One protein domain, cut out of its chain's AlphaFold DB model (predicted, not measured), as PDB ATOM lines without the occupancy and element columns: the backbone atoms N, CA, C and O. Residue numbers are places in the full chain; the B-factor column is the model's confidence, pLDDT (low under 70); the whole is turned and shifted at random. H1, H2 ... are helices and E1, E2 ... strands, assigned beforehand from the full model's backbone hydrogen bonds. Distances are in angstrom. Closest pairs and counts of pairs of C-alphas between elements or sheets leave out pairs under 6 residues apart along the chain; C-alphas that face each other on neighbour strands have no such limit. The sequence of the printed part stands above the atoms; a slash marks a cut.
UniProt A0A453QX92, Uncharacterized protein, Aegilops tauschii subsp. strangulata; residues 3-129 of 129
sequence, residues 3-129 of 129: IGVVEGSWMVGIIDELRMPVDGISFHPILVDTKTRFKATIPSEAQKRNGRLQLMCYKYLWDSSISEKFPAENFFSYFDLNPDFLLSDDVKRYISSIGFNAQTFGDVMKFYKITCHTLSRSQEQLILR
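Overview. This is residues 3 to 129 of the 129 residues of an uncharacterized protein of Aegilops tauschii subsp. strangulata (UniProt A0A453QX92). One long helix, H1, has a small three-stranded sheet of E3, E4 and E5 packed over part of it and the hairpin of E1 and E2 packed on it farther along. From its last end the chain leads out into a loose arm of H2, H3 and H4, of which H4 comes back to meet the end of H1 in a corner. The residues 37 to 42 stick out freely. The printed part has 127 residues with five named strands and four named helices in the order E1 E2 E3 E4 H1 H2 H3 H4 E5; the sheet E3 E4 E5 is mixed, E1 E2 antiparallel, and the class is mixed, helices and strands. The whole is loose, with a radius of gyration of the C-alphas of 17.8 A and spans of 50 by 37 by 30 A.

Along the chain. E1, residues 3 to 6, begins with C-alpha 3 at (106.067, -3.219, 89.477). E2 is residues 9 to 13, 12.8 A long, E3 residues 17 to 19 and E4 residues 30 to 33. H1, residues 45 to 67, is 32.5 A long and begins with C-alpha 45 at (123.488, 19.002, 89.899). H2 is residues 72 to 78, H3 residues 89 to 97, 12.1 A long, and H4 residues 105 to 118, 20.4 A long. E5, residues 126 to 128, ends with C-alpha 128 at (113.654, 14.909, 96.782).

Arrangement. E4 is the inner strand between the edge strands E3 and E5. E3 and E4 form an antiparallel hairpin, with N 19 and O 30 2.9 A apart, within hydrogen-bond range. E4 and E5 are parallel, with N 33 and O 127 at 3.0 A; with H1 to H4 between them they make a strand-helix-strand unit, two parallel neighbour strands joined through helices. H1 is on this sheet at a height of 8.9 A, over E4 and E5, slantwise to the strands, in two layers, helix on one face of a sheet; its closest C-alpha to E4 is Leu 55, 6.7 A from that of Asp 33. In the hairpin E1 and E2, N 6 and O 9 are 2.9 A apart. The closest C-alphas of E1 and H1, Gly 4 and Leu 61, are 6.0 A apart. H1 and H4 touch only at their ends, about perpendicular at 78 degrees, the C-alphas of Ile 66 and His 117 being 5.4 A apart. H2 and H4 are close but not clearly touching, Ala 72 and Met 109 being closest at 7.1 A between C-alphas. H3 touches no helix. In H1, H2, H3 and H4 every O i to N i+4 pair is within hydrogen-bond range.

Size, cuts and confidence. The C-alphas farthest apart, those of Thr 41 and Asp 84, are 51.0 A apart. The printed part has no cut. The link from E4 to H1, 11 residues, is long. The mean pLDDT of the printed part is 87.1; residues 24 to 26, 37 and 68 are under 70.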
ATOM      1  N   ILE A   3     105.772  -2.622  90.776       85.88
ATOM      2  CA  ILE A   3     106.067  -3.219  89.477       85.88
ATOM      3  C   ILE A   3     104.999  -2.789  88.476       85.88
ATOM      4  O   ILE A   3     103.817  -2.712  88.823       85.88
ATOM      5  N   GLY A   4     105.418  -2.512  87.247       85.94
ATOM      6  CA  GLY A   4     104.526  -2.137  86.159       85.94
ATOM      7  C   GLY A   4     105.219  -2.205  84.805       85.94
ATOM      8  O   GLY A   4     106.429  -2.419  84.728       85.94
ATOM      9  N   VAL A   5     104.433  -2.021  83.749       85.62
ATOM     10  CA  VAL A   5     104.935  -1.876  82.382       85.62
ATOM     11  C   VAL A   5     104.967  -0.390  82.046       85.62
ATOM     12  O   VAL A   5     103.984   0.310  82.268       85.62
ATOM     13  N   VAL A   6     106.096   0.084  81.532       80.94
ATOM     14  CA  VAL A   6     106.311   1.465  81.087       80.94
ATOM     15  C   VAL A   6     106.885   1.399  79.685       80.94
ATOM     16  O   VAL A   6     107.941   0.797  79.499       80.94
ATOM     17  N   GLU A   7     106.187   1.968  78.698       82.50
ATOM     18  CA  GLU A   7     106.631   1.975  77.291       82.50
ATOM     19  C   GLU A   7     107.063   0.572  76.796       82.50
ATOM     20  O   GLU A   7     108.113   0.385  76.184       82.50
ATOM     21  N   GLY A   8     106.283  -0.458  77.147       83.31
ATOM     22  CA  GLY A   8     106.547  -1.857  76.777       83.31
ATOM     23  C   GLY A   8     107.623  -2.578  77.601       83.31
ATOM     24  O   GLY A   8     107.846  -3.766  77.387       83.31
ATOM     25  N   SER A   9     108.262  -1.907  78.563       86.00
ATOM     26  CA  SER A   9     109.297  -2.490  79.425       86.00
ATOM     27  C   SER A   9     108.790  -2.737  80.844       86.00
ATOM     28  O   SER A   9     108.186  -1.861  81.459       86.00
ATOM     29  N   TRP A  10     109.083  -3.914  81.406       88.50
ATOM     30  CA  TRP A  10     108.831  -4.181  82.823       88.50
ATOM     31  C   TRP A  10     109.818  -3.411  83.692       88.50
ATOM     32  O   TRP A  10     111.033  -3.561  83.567       88.50
ATOM     33  N   MET A  11     109.289  -2.608  84.606       87.81
ATOM     34  CA  MET A  11     110.077  -1.828  85.547       87.81
ATOM     35  C   MET A  11     109.665  -2.150  86.980       87.81
ATOM     36  O   MET A  11     108.486  -2.342  87.289       87.81
ATOM     37  N   VAL A  12     110.661  -2.169  87.862       87.88
ATOM     38  CA  VAL A  12     110.489  -2.338  89.304       87.88
ATOM     39  C   VAL A  12     111.128  -1.149  90.009       87.88
ATOM     40  O   VAL A  12     112.256  -0.770  89.704       87.88
ATOM     41  N   GLY A  13     110.403  -0.555  90.954       86.44
ATOM     42  CA  GLY A  13     110.856   0.593  91.730       86.44
ATOM     43  C   GLY A  13     110.584   0.429  93.219       86.44
ATOM     44  O   GLY A  13     109.591  -0.173  93.633       86.44
ATOM     45  N   ILE A  14     111.450   0.993  94.055       87.19
ATOM     46  CA  ILE A  14     111.228   1.079  95.500       87.19
ATOM     47  C   ILE A  14     111.023   2.549  95.839       87.19
ATOM     48  O   ILE A  14     111.939   3.352  95.707       87.19
ATOM     49  N   ILE A  15     109.798   2.879  96.236       87.62
ATOM     50  CA  ILE A  15     109.450   4.197  96.760       87.62
ATOM     51  C   ILE A  15     109.846   4.204  98.234       87.62
ATOM     52  O   ILE A  15     109.380   3.337  98.976       87.62
ATOM     53  N   ASP A  16     110.689   5.157  98.627       86.81
ATOM     54  CA  ASP A  16     111.194   5.257  99.999       86.81
ATOM     55  C   ASP A  16     110.082   5.649 100.975       86.81
ATOM     56  O   ASP A  16     109.904   5.016 102.013       86.81
ATOM     57  N   GLU A  17     109.318   6.689 100.639       90.62
ATOM     58  CA  GLU A  17     108.271   7.216 101.503       90.62
ATOM     59  C   GLU A  17     107.062   7.691 100.680       90.62
ATOM     60  O   GLU A  17     107.185   8.379  99.662       90.62
ATOM     61  N   LEU A  18     105.871   7.322 101.157       88.62
ATOM     62  CA  LEU A  18     104.584   7.773 100.640       88.62
ATOM     63  C   LEU A  18     103.879   8.563 101.748       88.62
ATOM     64  O   LEU A  18     103.463   7.983 102.751       88.62
ATOM     65  N   ARG A  19     103.751   9.882 101.586       89.38
ATOM     66  CA  ARG A  19     103.069  10.730 102.572       89.38
ATOM     67  C   ARG A  19     101.601  10.874 102.222       89.38
ATOM     68  O   ARG A  19     101.271  11.382 101.151       89.38
ATOM     69  N   MET A  20     100.737  10.481 103.150       86.62
ATOM     70  CA  MET A  20      99.306  10.761 103.070       86.62
ATOM     71  C   MET A  20      99.045  12.176 103.603       86.62
ATOM     72  O   MET A  20      99.510  12.483 104.706       86.62
ATOM     73  N   PRO A  21      98.342  13.049 102.864       81.06
ATOM     74  CA  PRO A  21      97.947  14.346 103.395       81.06
ATOM     75  C   PRO A  21      97.025  14.153 104.603       81.06
ATOM     76  O   PRO A  21      96.142  13.299 104.598       81.06
ATOM     77  N   VAL A  22      97.267  14.926 105.661       77.50
ATOM     78  CA  VAL A  22      96.556  14.802 106.949       77.50
ATOM     79  C   VAL A  22      95.390  15.792 107.043       77.50
ATOM     80  O   VAL A  22      94.577  15.722 107.956       77.50
ATOM     81  N   ASP A  23      95.304  16.723 106.094       74.62
ATOM     82  CA  ASP A  23      94.352  17.836 106.103       74.62
ATOM     83  C   ASP A  23      92.920  17.437 105.713       74.62
ATOM     84  O   ASP A  23      92.006  18.246 105.849       74.62
ATOM     85  N   GLY A  24      92.703  16.202 105.249       61.88
ATOM     86  CA  GLY A  24      91.388  15.696 104.841       61.88
ATOM     87  C   GLY A  24      90.825  16.346 103.570       61.88
ATOM     88  O   GLY A  24      89.707  16.023 103.176       61.88
ATOM     89  N   ILE A  25      91.584  17.239 102.925       67.12
ATOM     90  CA  ILE A  25      91.187  17.946 101.699       67.12
ATOM     91  C   ILE A  25      91.730  17.203 100.475       67.12
ATOM     92  O   ILE A  25      91.038  17.074  99.466       67.12
ATOM     93  N   SER A  26      92.959  16.683 100.566       67.19
ATOM     94  CA  SER A  26      93.584  15.887  99.510       67.19
ATOM     95  C   SER A  26      93.760  14.437  99.950       67.19
ATOM     96  O   SER A  26      94.409  14.149 100.950       67.19
ATOM     97  N   PHE A  27      93.243  13.498  99.162       75.81
ATOM     98  CA  PHE A  27      93.486  12.063  99.363       75.81
ATOM     99  C   PHE A  27      94.665  11.549  98.534       75.81
ATOM    100  O   PHE A  27      94.941  10.351  98.525       75.81
ATOM    101  N   HIS A  28      95.339  12.428  97.792       86.25
ATOM    102  CA  HIS A  28      96.403  12.052  96.869       86.25
ATOM    103  C   HIS A  28      97.743  12.010  97.608       86.25
ATOM    104  O   HIS A  28      98.147  13.034  98.173       86.25
ATOM    105  N   PRO A  29      98.454  10.871  97.618       89.25
ATOM    106  CA  PRO A  29      99.733  10.775  98.296       89.25
ATOM    107  C   PRO A  29     100.824  11.608  97.617       89.25
ATOM    108  O   PRO A  29     100.814  11.818  96.402       89.25
ATOM    109  N   ILE A  30     101.812  12.023  98.406       90.62
ATOM    110  CA  ILE A  30     103.033  12.682  97.936       90.62
ATOM    111  C   ILE A  30     104.176  11.667  97.967       90.62
ATOM    112  O   ILE A  30     104.421  11.027  98.994       90.62
ATOM    113  N   LEU A  31     104.883  11.532  96.845       91.25
ATOM    114  CA  LEU A  31     106.052  10.662  96.730       91.25
ATOM    115  C   LEU A  31     107.305  11.388  97.211       91.25
ATOM    116  O   LEU A  31     107.614  12.496  96.755       91.25
ATOM    117  N   VAL A  32     108.033  10.738  98.116       89.25
ATOM    118  CA  VAL A  32     109.267  11.261  98.695       89.25
ATOM    119  C   VAL A  32     110.388  10.243  98.498       89.25
ATOM    120  O   VAL A  32     110.254   9.077  98.866       89.25
ATOM    121  N   ASP A  33     111.497  10.692  97.919       87.62
ATOM    122  CA  ASP A  33     112.728   9.910  97.748       87.62
ATOM    123  C   ASP A  33     113.810  10.529  98.638       87.62
ATOM    124  O   ASP A  33     114.027  11.743  98.605       87.62
ATOM    125  N   THR A  34     114.439   9.704  99.479       85.38
ATOM    126  CA  THR A  34     115.461  10.139 100.437       85.38
ATOM    127  C   THR A  34     116.828   9.636  99.987       85.38
ATOM    128  O   THR A  34     117.129   8.445 100.038       85.38
ATOM    129  N   LYS A  35     117.723  10.551  99.607       83.19
ATOM    130  CA  LYS A  35     119.095  10.205  99.217       83.19
ATOM    131  C   LYS A  35     120.042  10.285 100.402       83.19
ATOM    132  O   LYS A  35     120.624  11.330 100.692       83.19
ATOM    133  N   THR A  36     120.277   9.146 101.046       72.75
ATOM    134  CA  THR A  36     121.323   9.026 102.065       72.75
ATOM    135  C   THR A  36     122.710   9.018 101.418       72.75
ATOM    136  O   THR A  36     122.947   8.397 100.380       72.75
ATOM    137  N   ARG A  37     123.655   9.757 102.009       68.88
ATOM    138  CA  ARG A  37     125.047   9.825 101.546       68.88
ATOM    139  C   ARG A  37     125.983   9.427 102.665       68.88
ATOM    140  O   ARG A  37     125.818   9.866 103.795       68.88
ATOM    141  N   PHE A  38     127.019   8.674 102.308       73.00
ATOM    142  CA  PHE A  38     128.075   8.296 103.244       73.00
ATOM    143  C   PHE A  38     128.899   9.504 103.731       73.00
ATOM    144  O   PHE A  38     129.353   9.527 104.868       73.00
ATOM    145  N   LYS A  39     129.074  10.531 102.885       76.19
ATOM    146  CA  LYS A  39     129.716  11.804 103.248       76.19
ATOM    147  C   LYS A  39     128.707  12.946 103.185       76.19
ATOM    148  O   LYS A  39     127.955  13.050 102.212       76.19
ATOM    149  N   ALA A  40     128.745  13.828 104.184       73.56
ATOM    150  CA  ALA A  40     127.923  15.036 104.280       73.56
ATOM    151  C   ALA A  40     128.375  16.108 103.268       73.56
ATOM    152  O   ALA A  40     128.927  17.145 103.618       73.56
ATOM    153  N   THR A  41     128.184  15.823 101.984       78.00
ATOM    154  CA  THR A  41     128.497  16.724 100.869       78.00
ATOM    155  C   THR A  41     127.220  17.134 100.157       78.00
ATOM    156  O   THR A  41     126.356  16.286  99.912       78.00
ATOM    157  N   ILE A  42     127.138  18.408  99.769       78.81
ATOM    158  CA  ILE A  42     126.019  18.944  98.990       78.81
ATOM    159  C   ILE A  42     125.895  18.163  97.668       78.81
ATOM    160  O   ILE A  42     126.906  17.903  97.007       78.81
ATOM    161  N   PRO A  43     124.675  17.780  97.250       81.38
ATOM    162  CA  PRO A  43     124.449  17.159  95.955       81.38
ATOM    163  C   PRO A  43     124.955  17.999  94.789       81.38
ATOM    164  O   PRO A  43     124.556  19.152  94.633       81.38
ATOM    165  N   SER A  44     125.750  17.384  93.912       86.00
ATOM    166  CA  SER A  44     126.003  17.942  92.584       86.00
ATOM    167  C   SER A  44     124.706  18.007  91.775       86.00
ATOM    168  O   SER A  44     123.770  17.232  92.002       86.00
ATOM    169  N   GLU A  45     124.660  18.881  90.771       87.81
ATOM    170  CA  GLU A  45     123.488  19.002  89.899       87.81
ATOM    171  C   GLU A  45     123.162  17.703  89.155       87.81
ATOM    172  O   GLU A  45     121.992  17.364  89.000       87.81
ATOM    173  N   ALA A  46     124.173  16.918  88.766       87.19
ATOM    174  CA  ALA A  46     123.956  15.604  88.162       87.19
ATOM    175  C   ALA A  46     123.211  14.652  89.109       87.19
ATOM    176  O   ALA A  46     122.257  13.992  88.706       87.19
ATOM    177  N   GLN A  47     123.582  14.636  90.390       86.25
ATOM    178  CA  GLN A  47     122.913  13.800  91.386       86.25
ATOM    179  C   GLN A  47     121.478  14.261  91.645       86.25
ATOM    180  O   GLN A  47     120.585  13.424  91.753       86.25
ATOM    181  N   LYS A  48     121.234  15.578  91.698       88.44
ATOM    182  CA  LYS A  48     119.870  16.113  91.827       88.44
ATOM    183  C   LYS A  48     119.012  15.756  90.613       88.44
ATOM    184  O   LYS A  48     117.860  15.372  90.784       88.44
ATOM    185  N   ARG A  49     119.561  15.849  89.392       89.44
ATOM    186  CA  ARG A  49     118.865  15.442  88.158       89.44
ATOM    187  C   ARG A  49     118.495  13.964  88.180       89.44
ATOM    188  O   ARG A  49     117.348  13.648  87.893       89.44
ATOM    189  N   ASN A  50     119.417  13.090  88.578       89.25
ATOM    190  CA  ASN A  50     119.145  11.655  88.665       89.25
ATOM    191  C   ASN A  50     118.059  11.346  89.704       89.25
ATOM    192  O   ASN A  50     117.147  10.581  89.412       89.25
ATOM    193  N   GLY A  51     118.108  11.984  90.882       89.75
ATOM    194  CA  GLY A  51     117.064  11.833  91.903       89.75
ATOM    195  C   GLY A  51     115.689  12.298  91.415       89.75
ATOM    196  O   GLY A  51     114.698  11.598  91.598       89.75
ATOM    197  N   ARG A  52     115.625  13.437  90.710       91.00
ATOM    198  CA  ARG A  52     114.381  13.912  90.084       91.00
ATOM    199  C   ARG A  52     113.861  12.947  89.019       91.00
ATOM    200  O   ARG A  52     112.675  12.647  89.025       91.00
ATOM    201  N   LEU A  53     114.731  12.444  88.140       90.75
ATOM    202  CA  LEU A  53     114.347  11.475  87.110       90.75
ATOM    203  C   LEU A  53     113.767  10.203  87.739       90.75
ATOM    204  O   LEU A  53     112.712   9.737  87.322       90.75
ATOM    205  N   GLN A  54     114.408   9.684  88.784       89.75
ATOM    206  CA  GLN A  54     113.914   8.520  89.511       89.75
ATOM    207  C   GLN A  54     112.534   8.779  90.138       89.75
ATOM    208  O   GLN A  54     111.639   7.949  89.993       89.75
ATOM    209  N   LEU A  55     112.328   9.942  90.768       91.19
ATOM    210  CA  LEU A  55     111.017  10.350  91.289       91.19
ATOM    211  C   LEU A  55     109.950  10.423  90.190       91.19
ATOM    212  O   LEU A  55     108.825   9.978  90.409       91.19
ATOM    213  N   MET A  56     110.293  10.934  89.004       90.31
ATOM    214  CA  MET A  56     109.382  10.951  87.856       90.31
ATOM    215  C   MET A  56     109.021   9.530  87.402       90.31
ATOM    216  O   MET A  56     107.844   9.247  87.190       90.31
ATOM    217  N   CYS A  57     109.994   8.615  87.325       89.50
ATOM    218  CA  CYS A  57     109.733   7.204  87.022       89.50
ATOM    219  C   CYS A  57     108.826   6.549  88.074       89.50
ATOM    220  O   CYS A  57     107.936   5.778  87.728       89.50
ATOM    221  N   TYR A  58     109.015   6.867  89.356       90.38
ATOM    222  CA  TYR A  58     108.173   6.351  90.437       90.38
ATOM    223  C   TYR A  58     106.750   6.891  90.390       90.38
ATOM    224  O   TYR A  58     105.817   6.114  90.582       90.38
ATOM    225  N   LYS A  59     106.575   8.185  90.095       90.56
ATOM    226  CA  LYS A  59     105.250   8.767  89.853       90.56
ATOM    227  C   LYS A  59     104.559   8.079  88.690       90.56
ATOM    228  O   LYS A  59     103.411   7.675  88.836       90.56
ATOM    229  N   TYR A  60     105.264   7.908  87.574       89.00
ATOM    230  CA  TYR A  60     104.710   7.234  86.408       89.00
ATOM    231  C   TYR A  60     104.287   5.798  86.750       89.00
ATOM    232  O   TYR A  60     103.136   5.436  86.547       89.00
ATOM    233  N   LEU A  61     105.162   5.013  87.389       88.25
ATOM    234  CA  LEU A  61     104.835   3.653  87.837       88.25
ATOM    235  C   LEU A  61     103.642   3.600  88.794       88.25
ATOM    236  O   LEU A  61     102.800   2.710  88.681       88.25
ATOM    237  N   TRP A  62     103.574   4.529  89.749       88.00
ATOM    238  CA  TRP A  62     102.463   4.625  90.689       88.00
ATOM    239  C   TRP A  62     101.154   4.924  89.960       88.00
ATOM    240  O   TRP A  62     100.200   4.157  90.083       88.00
ATOM    241  N   ASP A  63     101.121   5.998  89.175       87.25
ATOM    242  CA  ASP A  63      99.916   6.452  88.491       87.25
ATOM    243  C   ASP A  63      99.431   5.407  87.468       87.25
ATOM    244  O   ASP A  63      98.250   5.062  87.487       87.25
ATOM    245  N   SER A  64     100.329   4.822  86.663       82.38
ATOM    246  CA  SER A  64      99.987   3.769  85.694       82.38
ATOM    247  C   SER A  64      99.440   2.509  86.366       82.38
ATOM    248  O   SER A  64      98.507   1.891  85.852       82.38
ATOM    249  N   SER A  65      99.957   2.142  87.547       78.25
ATOM    250  CA  SER A  65      99.446   0.981  88.292       78.25
ATOM    251  C   SER A  65      97.989   1.139  88.749       78.25
ATOM    252  O   SER A  65      97.310   0.136  88.981       78.25
ATOM    253  N   ILE A  66      97.509   2.382  88.846       82.31
ATOM    254  CA  ILE A  66      96.147   2.730  89.255       82.31
ATOM    255  C   ILE A  66      95.245   2.910  88.028       82.31
ATOM    256  O   ILE A  66      94.127   2.399  88.014       82.31
ATOM    257  N   SER A  67      95.712   3.627  86.999       70.62
ATOM    258  CA  SER A  67      94.881   4.017  85.853       70.62
ATOM    259  C   SER A  67      94.660   2.900  84.839       70.62
ATOM    260  O   SER A  67      93.545   2.732  84.353       70.62
ATOM    261  N   GLU A  68      95.701   2.142  84.504       65.94
ATOM    262  CA  GLU A  68      95.661   1.221  83.358       65.94
ATOM    263  C   GLU A  68      95.281  -0.209  83.744       65.94
ATOM    264  O   GLU A  68      95.082  -1.053  82.874       65.94
ATOM    265  N   LYS A  69      95.072  -0.448  85.048       75.25
ATOM    266  CA  LYS A  69      94.946  -1.768  85.676       75.25
ATOM    267  C   LYS A  69      96.206  -2.601  85.435       75.25
ATOM    268  O   LYS A  69      96.679  -2.760  84.318       75.25
ATOM    269  N   PHE A  70      96.755  -3.199  86.489       84.00
ATOM    270  CA  PHE A  70      97.936  -4.044  86.323       84.00
ATOM    271  C   PHE A  70      97.675  -5.183  85.302       84.00
ATOM    272  O   PHE A  70      96.722  -5.952  85.510       84.00
ATOM    273  N   PRO A  71      98.490  -5.312  84.231       87.81
ATOM    274  CA  PRO A  71      98.253  -6.253  83.137       87.81
ATOM    275  C   PRO A  71      98.715  -7.661  83.536       87.81
ATOM    276  O   PRO A  71      99.754  -8.153  83.100       87.81
ATOM    277  N   ALA A  72      97.954  -8.294  84.428       88.81
ATOM    278  CA  ALA A  72      98.310  -9.567  85.047       88.81
ATOM    279  C   ALA A  72      98.493 -10.702  84.031       88.81
ATOM    280  O   ALA A  72      99.402 -11.508  84.181       88.81
ATOM    281  N   GLU A  73      97.674 -10.756  82.984       90.06
ATOM    282  CA  GLU A  73      97.763 -11.789  81.950       90.06
ATOM    283  C   GLU A  73      99.098 -11.680  81.191       90.06
ATOM    284  O   GLU A  73      99.814 -12.671  81.034       90.06
ATOM    285  N   ASN A  74      99.490 -10.455  80.821       91.06
ATOM    286  CA  ASN A  74     100.791 -10.190  80.206       91.06
ATOM    287  C   ASN A  74     101.942 -10.461  81.178       91.06
ATOM    288  O   ASN A  74     102.991 -10.919  80.746       91.06
ATOM    289  N   PHE A  75     101.763 -10.190  82.475       91.88
ATOM    290  CA  PHE A  75     102.762 -10.496  83.500       91.88
ATOM    291  C   PHE A  75     103.053 -11.997  83.572       91.88
ATOM    292  O   PHE A  75     104.211 -12.397  83.478       91.88
ATOM    293  N   PHE A  76     102.012 -12.825  83.694       93.94
ATOM    294  CA  PHE A  76     102.173 -14.277  83.756       93.94
ATOM    295  C   PHE A  76     102.812 -14.827  82.480       93.94
ATOM    296  O   PHE A  76     103.762 -15.596  82.563       93.94
ATOM    297  N   SER A  77     102.345 -14.373  81.315       94.50
ATOM    298  CA  SER A  77     102.890 -14.786  80.018       94.50
ATOM    299  C   SER A  77     104.356 -14.370  79.832       94.50
ATOM    300  O   SER A  77     105.195 -15.195  79.484       94.50
ATOM    301  N   TYR A  78     104.696 -13.109  80.120       93.62
ATOM    302  CA  TYR A  78     106.046 -12.577  79.907       93.62
ATOM    303  C   TYR A  78     107.102 -13.266  80.780       93.62
ATOM    304  O   TYR A  78     108.218 -13.497  80.323       93.62
ATOM    305  N   PHE A  79     106.764 -13.571  82.035       92.81
ATOM    306  CA  PHE A  79     107.683 -14.209  82.981       92.81
ATOM    307  C   PHE A  79     107.570 -15.740  83.020       92.81
ATOM    308  O   PHE A  79     108.229 -16.353  83.856       92.81
ATOM    309  N   ASP A  80     106.757 -16.343  82.146       95.50
ATOM    310  CA  ASP A  80     106.489 -17.789  82.110       95.50
ATOM    311  C   ASP A  80     106.046 -18.345  83.481       95.50
ATOM    312  O   ASP A  80     106.581 -19.310  84.027       95.50
ATOM    313  N   LEU A  81     105.077 -17.660  84.093       94.88
ATOM    314  CA  LEU A  81     104.566 -17.967  85.427       94.88
ATOM    315  C   LEU A  81     103.185 -18.612  85.332       94.88
ATOM    316  O   LEU A  81     102.287 -18.097  84.669       94.88
ATOM    317  N   ASN A  82     102.981 -19.701  86.076       94.94
ATOM    318  CA  ASN A  82     101.684 -20.363  86.159       94.94
ATOM    319  C   ASN A  82     100.802 -19.712  87.251       94.94
ATOM    320  O   ASN A  82     101.130 -19.833  88.437       94.94
ATOM    321  N   PRO A  83      99.677 -19.058  86.900       95.31
ATOM    322  CA  PRO A  83      98.776 -18.464  87.886       95.31
ATOM    323  C   PRO A  83      98.100 -19.505  88.788       95.31
ATOM    324  O   PRO A  83      97.788 -19.183  89.931       95.31
ATOM    325  N   ASP A  84      97.919 -20.742  88.325       96.38
ATOM    326  CA  ASP A  84      97.270 -21.824  89.076       96.38
ATOM    327  C   ASP A  84      98.238 -22.555  90.018       96.38
ATOM    328  O   ASP A  84      97.855 -23.498  90.717       96.38
ATOM    329  N   PHE A  85      99.501 -22.121  90.069       93.94
ATOM    330  CA  PHE A  85     100.483 -22.694  90.975       93.94
ATOM    331  C   PHE A  85     100.061 -22.472  92.432       93.94
ATOM    332  O   PHE A  85      99.834 -21.338  92.872       93.94
ATOM    333  N   LEU A  86      99.960 -23.572  93.179       96.25
ATOM    334  CA  LEU A  86      99.570 -23.552  94.582       96.25
ATOM    335  C   LEU A  86     100.668 -22.919  95.434       96.25
ATOM    336  O   LEU A  86     101.846 -23.258  95.331       96.25
ATOM    337  N   LEU A  87     100.256 -22.030  96.331       95.06
ATOM    338  CA  LEU A  87     101.150 -21.447  97.322       95.06
ATOM    339  C   LEU A  87     101.572 -22.513  98.343       95.06
ATOM    340  O   LEU A  87     100.803 -23.429  98.655       95.06
ATOM    341  N   SER A  88     102.775 -22.372  98.899       95.62
ATOM    342  CA  SER A  88     103.211 -23.210 100.017       95.62
ATOM    343  C   SER A  88     102.358 -22.955 101.263       95.62
ATOM    344  O   SER A  88     101.774 -21.878 101.428       95.62
ATOM    345  N   ASP A  89     102.305 -23.930 102.169       95.81
ATOM    346  CA  ASP A  89     101.504 -23.825 103.394       95.81
ATOM    347  C   ASP A  89     101.925 -22.644 104.274       95.81
ATOM    348  O   ASP A  89     101.069 -21.975 104.853       95.81
ATOM    349  N   ASP A  90     103.219 -22.330 104.328       96.38
ATOM    350  CA  ASP A  90     103.724 -21.178 105.081       96.38
ATOM    351  C   ASP A  90     103.220 -19.854 104.498       96.38
ATOM    352  O   ASP A  90     102.773 -18.973 105.238       96.38
ATOM    353  N   VAL A  91     103.208 -19.730 103.167       94.56
ATOM    354  CA  VAL A  91     102.669 -18.547 102.484       94.56
ATOM    355  C   VAL A  91     101.160 -18.448 102.705       94.56
ATOM    356  O   VAL A  91     100.664 -17.372 103.036       94.56
ATOM    357  N   LYS A  92     100.423 -19.562 102.606       95.06
ATOM    358  CA  LYS A  92      98.976 -19.598 102.879       95.06
ATOM    359  C   LYS A  92      98.652 -19.179 104.312       95.06
ATOM    360  O   LYS A  92      97.755 -18.363 104.519       95.06
ATOM    361  N   ARG A  93      99.399 -19.684 105.303       95.44
ATOM    362  CA  ARG A  93      99.248 -19.298 106.717       95.44
ATOM    363  C   ARG A  93      99.515 -17.811 106.921       95.44
ATOM    364  O   ARG A  93      98.725 -17.146 107.586       95.44
ATOM    365  N   TYR A  94     100.585 -17.282 106.324       94.69
ATOM    366  CA  TYR A  94     100.901 -15.858 106.414       94.69
ATOM    367  C   TYR A  94      99.788 -14.990 105.816       94.69
ATOM    368  O   TYR A  94      99.282 -14.100 106.493       94.69
ATOM    369  N   ILE A  95      99.345 -15.290 104.593       92.25
ATOM    370  CA  ILE A  95      98.275 -14.549 103.910       92.25
ATOM    371  C   ILE A  95      96.965 -14.614 104.715       92.25
ATOM    372  O   ILE A  95      96.308 -13.591 104.907       92.25
ATOM    373  N   SER A  96      96.630 -15.781 105.274       93.31
ATOM    374  CA  SER A  96      95.472 -15.927 106.164       93.31
ATOM    375  C   SER A  96      95.596 -15.088 107.437       93.31
ATOM    376  O   SER A  96      94.592 -14.546 107.896       93.31
ATOM    377  N   SER A  97      96.799 -14.952 108.005       94.94
ATOM    378  CA  SER A  97      97.034 -14.159 109.222       94.94
ATOM    379  C   SER A  97      96.817 -12.655 109.021       94.94
ATOM    380  O   SER A  97      96.443 -11.961 109.963       94.94
ATOM    381  N   ILE A  98      96.990 -12.164 107.789       91.56
ATOM    382  CA  ILE A  98      96.726 -10.768 107.403       91.56
ATOM    383  C   ILE A  98      95.322 -10.577 106.798       91.56
ATOM    384  O   ILE A  98      95.036  -9.525 106.232       91.56
ATOM    385  N   GLY A  99      94.437 -11.576 106.929       91.19
ATOM    386  CA  GLY A  99      93.015 -11.466 106.587       91.19
ATOM    387  C   GLY A  99      92.653 -11.759 105.130       91.19
ATOM    388  O   GLY A  99      91.521 -11.502 104.724       91.19
ATOM    389  N   PHE A 100      93.576 -12.306 104.337       90.19
ATOM    390  CA  PHE A 100      93.321 -12.680 102.945       90.19
ATOM    391  C   PHE A 100      93.212 -14.204 102.798       90.19
ATOM    392  O   PHE A 100      93.885 -14.958 103.491       90.19
ATOM    393  N   ASN A 101      92.389 -14.677 101.863       91.69
ATOM    394  CA  ASN A 101      92.306 -16.099 101.520       91.69
ATOM    395  C   ASN A 101      92.759 -16.297 100.070       91.69
ATOM    396  O   ASN A 101      91.990 -16.032  99.147       91.69
ATOM    397  N   ALA A 102      94.006 -16.730  99.875       94.56
ATOM    398  CA  ALA A 102      94.588 -17.014  98.565       94.56
ATOM    399  C   ALA A 102      95.166 -18.431  98.547       94.56
ATOM    400  O   ALA A 102      95.911 -18.803  99.455       94.56
ATOM    401  N   GLN A 103      94.840 -19.211  97.516       95.19
ATOM    402  CA  GLN A 103      95.351 -20.578  97.361       95.19
ATOM    403  C   GLN A 103      96.418 -20.665  96.274       95.19
ATOM    404  O   GLN A 103      97.364 -21.445  96.402       95.19
ATOM    405  N   THR A 104      96.274 -19.845  95.234       96.56
ATOM    406  CA  THR A 104      97.160 -19.805  94.071       96.56
ATOM    407  C   THR A 104      97.861 -18.458  93.942       96.56
ATOM    408  O   THR A 104      97.465 -17.459  94.554       96.56
ATOM    409  N   PHE A 105      98.901 -18.397  93.112       93.94
ATOM    410  CA  PHE A 105      99.542 -17.122  92.795       93.94
ATOM    411  C   PHE A 105      98.595 -16.160  92.050       93.94
ATOM    412  O   PHE A 105      98.611 -14.949  92.291       93.94
ATOM    413  N   GLY A 106      97.695 -16.694  91.224       94.62
ATOM    414  CA  GLY A 106      96.622 -15.940  90.583       94.62
ATOM    415  C   GLY A 106      95.702 -15.246  91.589       94.62
ATOM    416  O   GLY A 106      95.339 -14.087  91.384       94.62
ATOM    417  N   ASP A 107      95.371 -15.895  92.709       94.25
ATOM    418  CA  ASP A 107      94.559 -15.279  93.766       94.25
ATOM    419  C   ASP A 107      95.274 -14.095  94.429       94.25
ATOM    420  O   ASP A 107      94.668 -13.041  94.631       94.25
ATOM    421  N   VAL A 108      96.580 -14.218  94.686       92.12
ATOM    422  CA  VAL A 108      97.401 -13.104  95.196       92.12
ATOM    423  C   VAL A 108      97.375 -11.930  94.222       92.12
ATOM    424  O   VAL A 108      97.189 -10.782  94.631       92.12
ATOM    425  N   MET A 109      97.495 -12.206  92.921       90.56
ATOM    426  CA  MET A 109      97.458 -11.170  91.893       90.56
ATOM    427  C   MET A 109      96.088 -10.475  91.811       90.56
ATOM    428  O   MET A 109      96.030  -9.268  91.575       90.56
ATOM    429  N   LYS A 110      94.978 -11.185  92.065       90.19
ATOM    430  CA  LYS A 110      93.642 -10.564  92.170       90.19
ATOM    431  C   LYS A 110      93.586  -9.565  93.323       90.19
ATOM    432  O   LYS A 110      93.140  -8.438  93.110       90.19
ATOM    433  N   PHE A 111      94.076  -9.936  94.510       88.75
ATOM    434  CA  PHE A 111      94.137  -9.014  95.649       88.75
ATOM    435  C   PHE A 111      95.027  -7.810  95.347       88.75
ATOM    436  O   PHE A 111      94.596  -6.678  95.545       88.75
ATOM    437  N   TYR A 112      96.210  -8.035  94.770       87.44
ATOM    438  CA  TYR A 112      97.102  -6.957  94.346       87.44
ATOM    439  C   TYR A 112      96.408  -5.976  93.392       87.44
ATOM    440  O   TYR A 112      96.461  -4.764  93.615       87.44
ATOM    441  N   LYS A 113      95.708  -6.485  92.366       86.25
ATOM    442  CA  LYS A 113      94.922  -5.656  91.441       86.25
ATOM    443  C   LYS A 113      93.891  -4.842  92.213       86.25
ATOM    444  O   LYS A 113      93.895  -3.624  92.076       86.25
ATOM    445  N   ILE A 114      93.040  -5.472  93.024       85.69
ATOM    446  CA  ILE A 114      91.980  -4.780  93.780       85.69
ATOM    447  C   ILE A 114      92.576  -3.668  94.650       85.69
ATOM    448  O   ILE A 114      92.135  -2.526  94.559       85.69
ATOM    449  N   THR A 115      93.627  -3.966  95.414       84.56
ATOM    450  CA  THR A 115      94.303  -2.974  96.254       84.56
ATOM    451  C   THR A 115      94.852  -1.814  95.428       84.56
ATOM    452  O   THR A 115      94.673  -0.664  95.817       84.56
ATOM    453  N   CYS A 116      95.457  -2.064  94.262       82.06
ATOM    454  CA  CYS A 116      95.934  -0.980  93.397       82.06
ATOM    455  C   CYS A 116      94.797  -0.066  92.915       82.06
ATOM    456  O   CYS A 116      94.984   1.144  92.887       82.06
ATOM    457  N   HIS A 117      93.609  -0.606  92.621       79.06
ATOM    458  CA  HIS A 117      92.454   0.204  92.203       79.06
ATOM    459  C   HIS A 117      91.856   1.045  93.334       79.06
ATOM    460  O   HIS A 117      91.223   2.059  93.064       79.06
ATOM    461  N   THR A 118      92.023   0.631  94.593       82.62
ATOM    462  CA  THR A 118      91.542   1.416  95.743       82.62
ATOM    463  C   THR A 118      92.441   2.600  96.088       82.62
ATOM    464  O   THR A 118      92.072   3.427  96.918       82.62
ATOM    465  N   LEU A 119      93.627   2.686  95.482       83.69
ATOM    466  CA  LEU A 119      94.576   3.757  95.747       83.69
ATOM    467  C   LEU A 119      94.318   4.959  94.845       83.69
ATOM    468  O   LEU A 119      93.914   4.838  93.692       83.69
ATOM    469  N   SER A 120      94.601   6.136  95.383       86.06
ATOM    470  CA  SER A 120      94.532   7.400  94.666       86.06
ATOM    471  C   SER A 120      95.821   7.683  93.897       86.06
ATOM    472  O   SER A 120      96.927   7.286  94.291       86.06
ATOM    473  N   ARG A 121      95.688   8.421  92.790       87.69
ATOM    474  CA  ARG A 121      96.844   8.948  92.056       87.69
ATOM    475  C   ARG A 121      97.692   9.832  92.962       87.69
ATOM    476  O   ARG A 121      97.180  10.481  93.873       87.69
ATOM    477  N   SER A 122      98.992   9.852  92.696       88.62
ATOM    478  CA  SER A 122      99.916  10.720  93.424       88.62
ATOM    479  C   SER A 122      99.722  12.184  93.029       88.62
ATOM    480  O   SER A 122      99.284  12.488  91.916       88.62
ATOM    481  N   GLN A 123     100.073  13.108  93.923       87.31
ATOM    482  CA  GLN A 123     100.110  14.532  93.588       87.31
ATOM    483  C   GLN A 123     101.172  14.829  92.519       87.31
ATOM    484  O   GLN A 123     102.091  14.044  92.279       87.31
ATOM    485  N   GLU A 124     101.063  15.994  91.880       86.69
ATOM    486  CA  GLU A 124     102.104  16.488  90.967       86.69
ATOM    487  C   GLU A 124     103.366  16.929  91.716       86.69
ATOM    488  O   GLU A 124     104.469  16.907  91.170       86.69
ATOM    489  N   GLN A 125     103.227  17.295  92.993       86.88
ATOM    490  CA  GLN A 125     104.368  17.610  93.835       86.88
ATOM    491  C   GLN A 125     105.161  16.338  94.167       86.88
ATOM    492  O   GLN A 125     104.640  15.398  94.764       86.88
ATOM    493  N   LEU A 126     106.453  16.356  93.835       88.50
ATOM    494  CA  LEU A 126     107.429  15.316  94.162       88.50
ATOM    495  C   LEU A 126     108.526  15.911  95.045       88.50
ATOM    496  O   LEU A 126     108.997  17.020  94.783       88.50
ATOM    497  N   ILE A 127     108.947  15.185  96.083       87.75
ATOM    498  CA  ILE A 127     109.929  15.687  97.054       87.75
ATOM    499  C   ILE A 127     111.197  14.836  96.995       87.75
ATOM    500  O   ILE A 127     111.180  13.649  97.307       87.75
ATOM    501  N   LEU A 128     112.313  15.475  96.639       87.81
ATOM    502  CA  LEU A 128     113.654  14.909  96.782       87.81
ATOM    503  C   LEU A 128     114.268  15.438  98.080       87.81
ATOM    504  O   LEU A 128     114.411  16.656  98.222       87.81
ATOM    505  N   ARG A 129     114.621  14.538  99.000       82.81
ATOM    506  CA  ARG A 129     115.222  14.868 100.297       82.81
ATOM    507  C   ARG A 129     116.651  14.354 100.409       82.81
ATOM    508  O   ARG A 129     116.892  13.175 100.072       82.81
TER     509      ARG A 129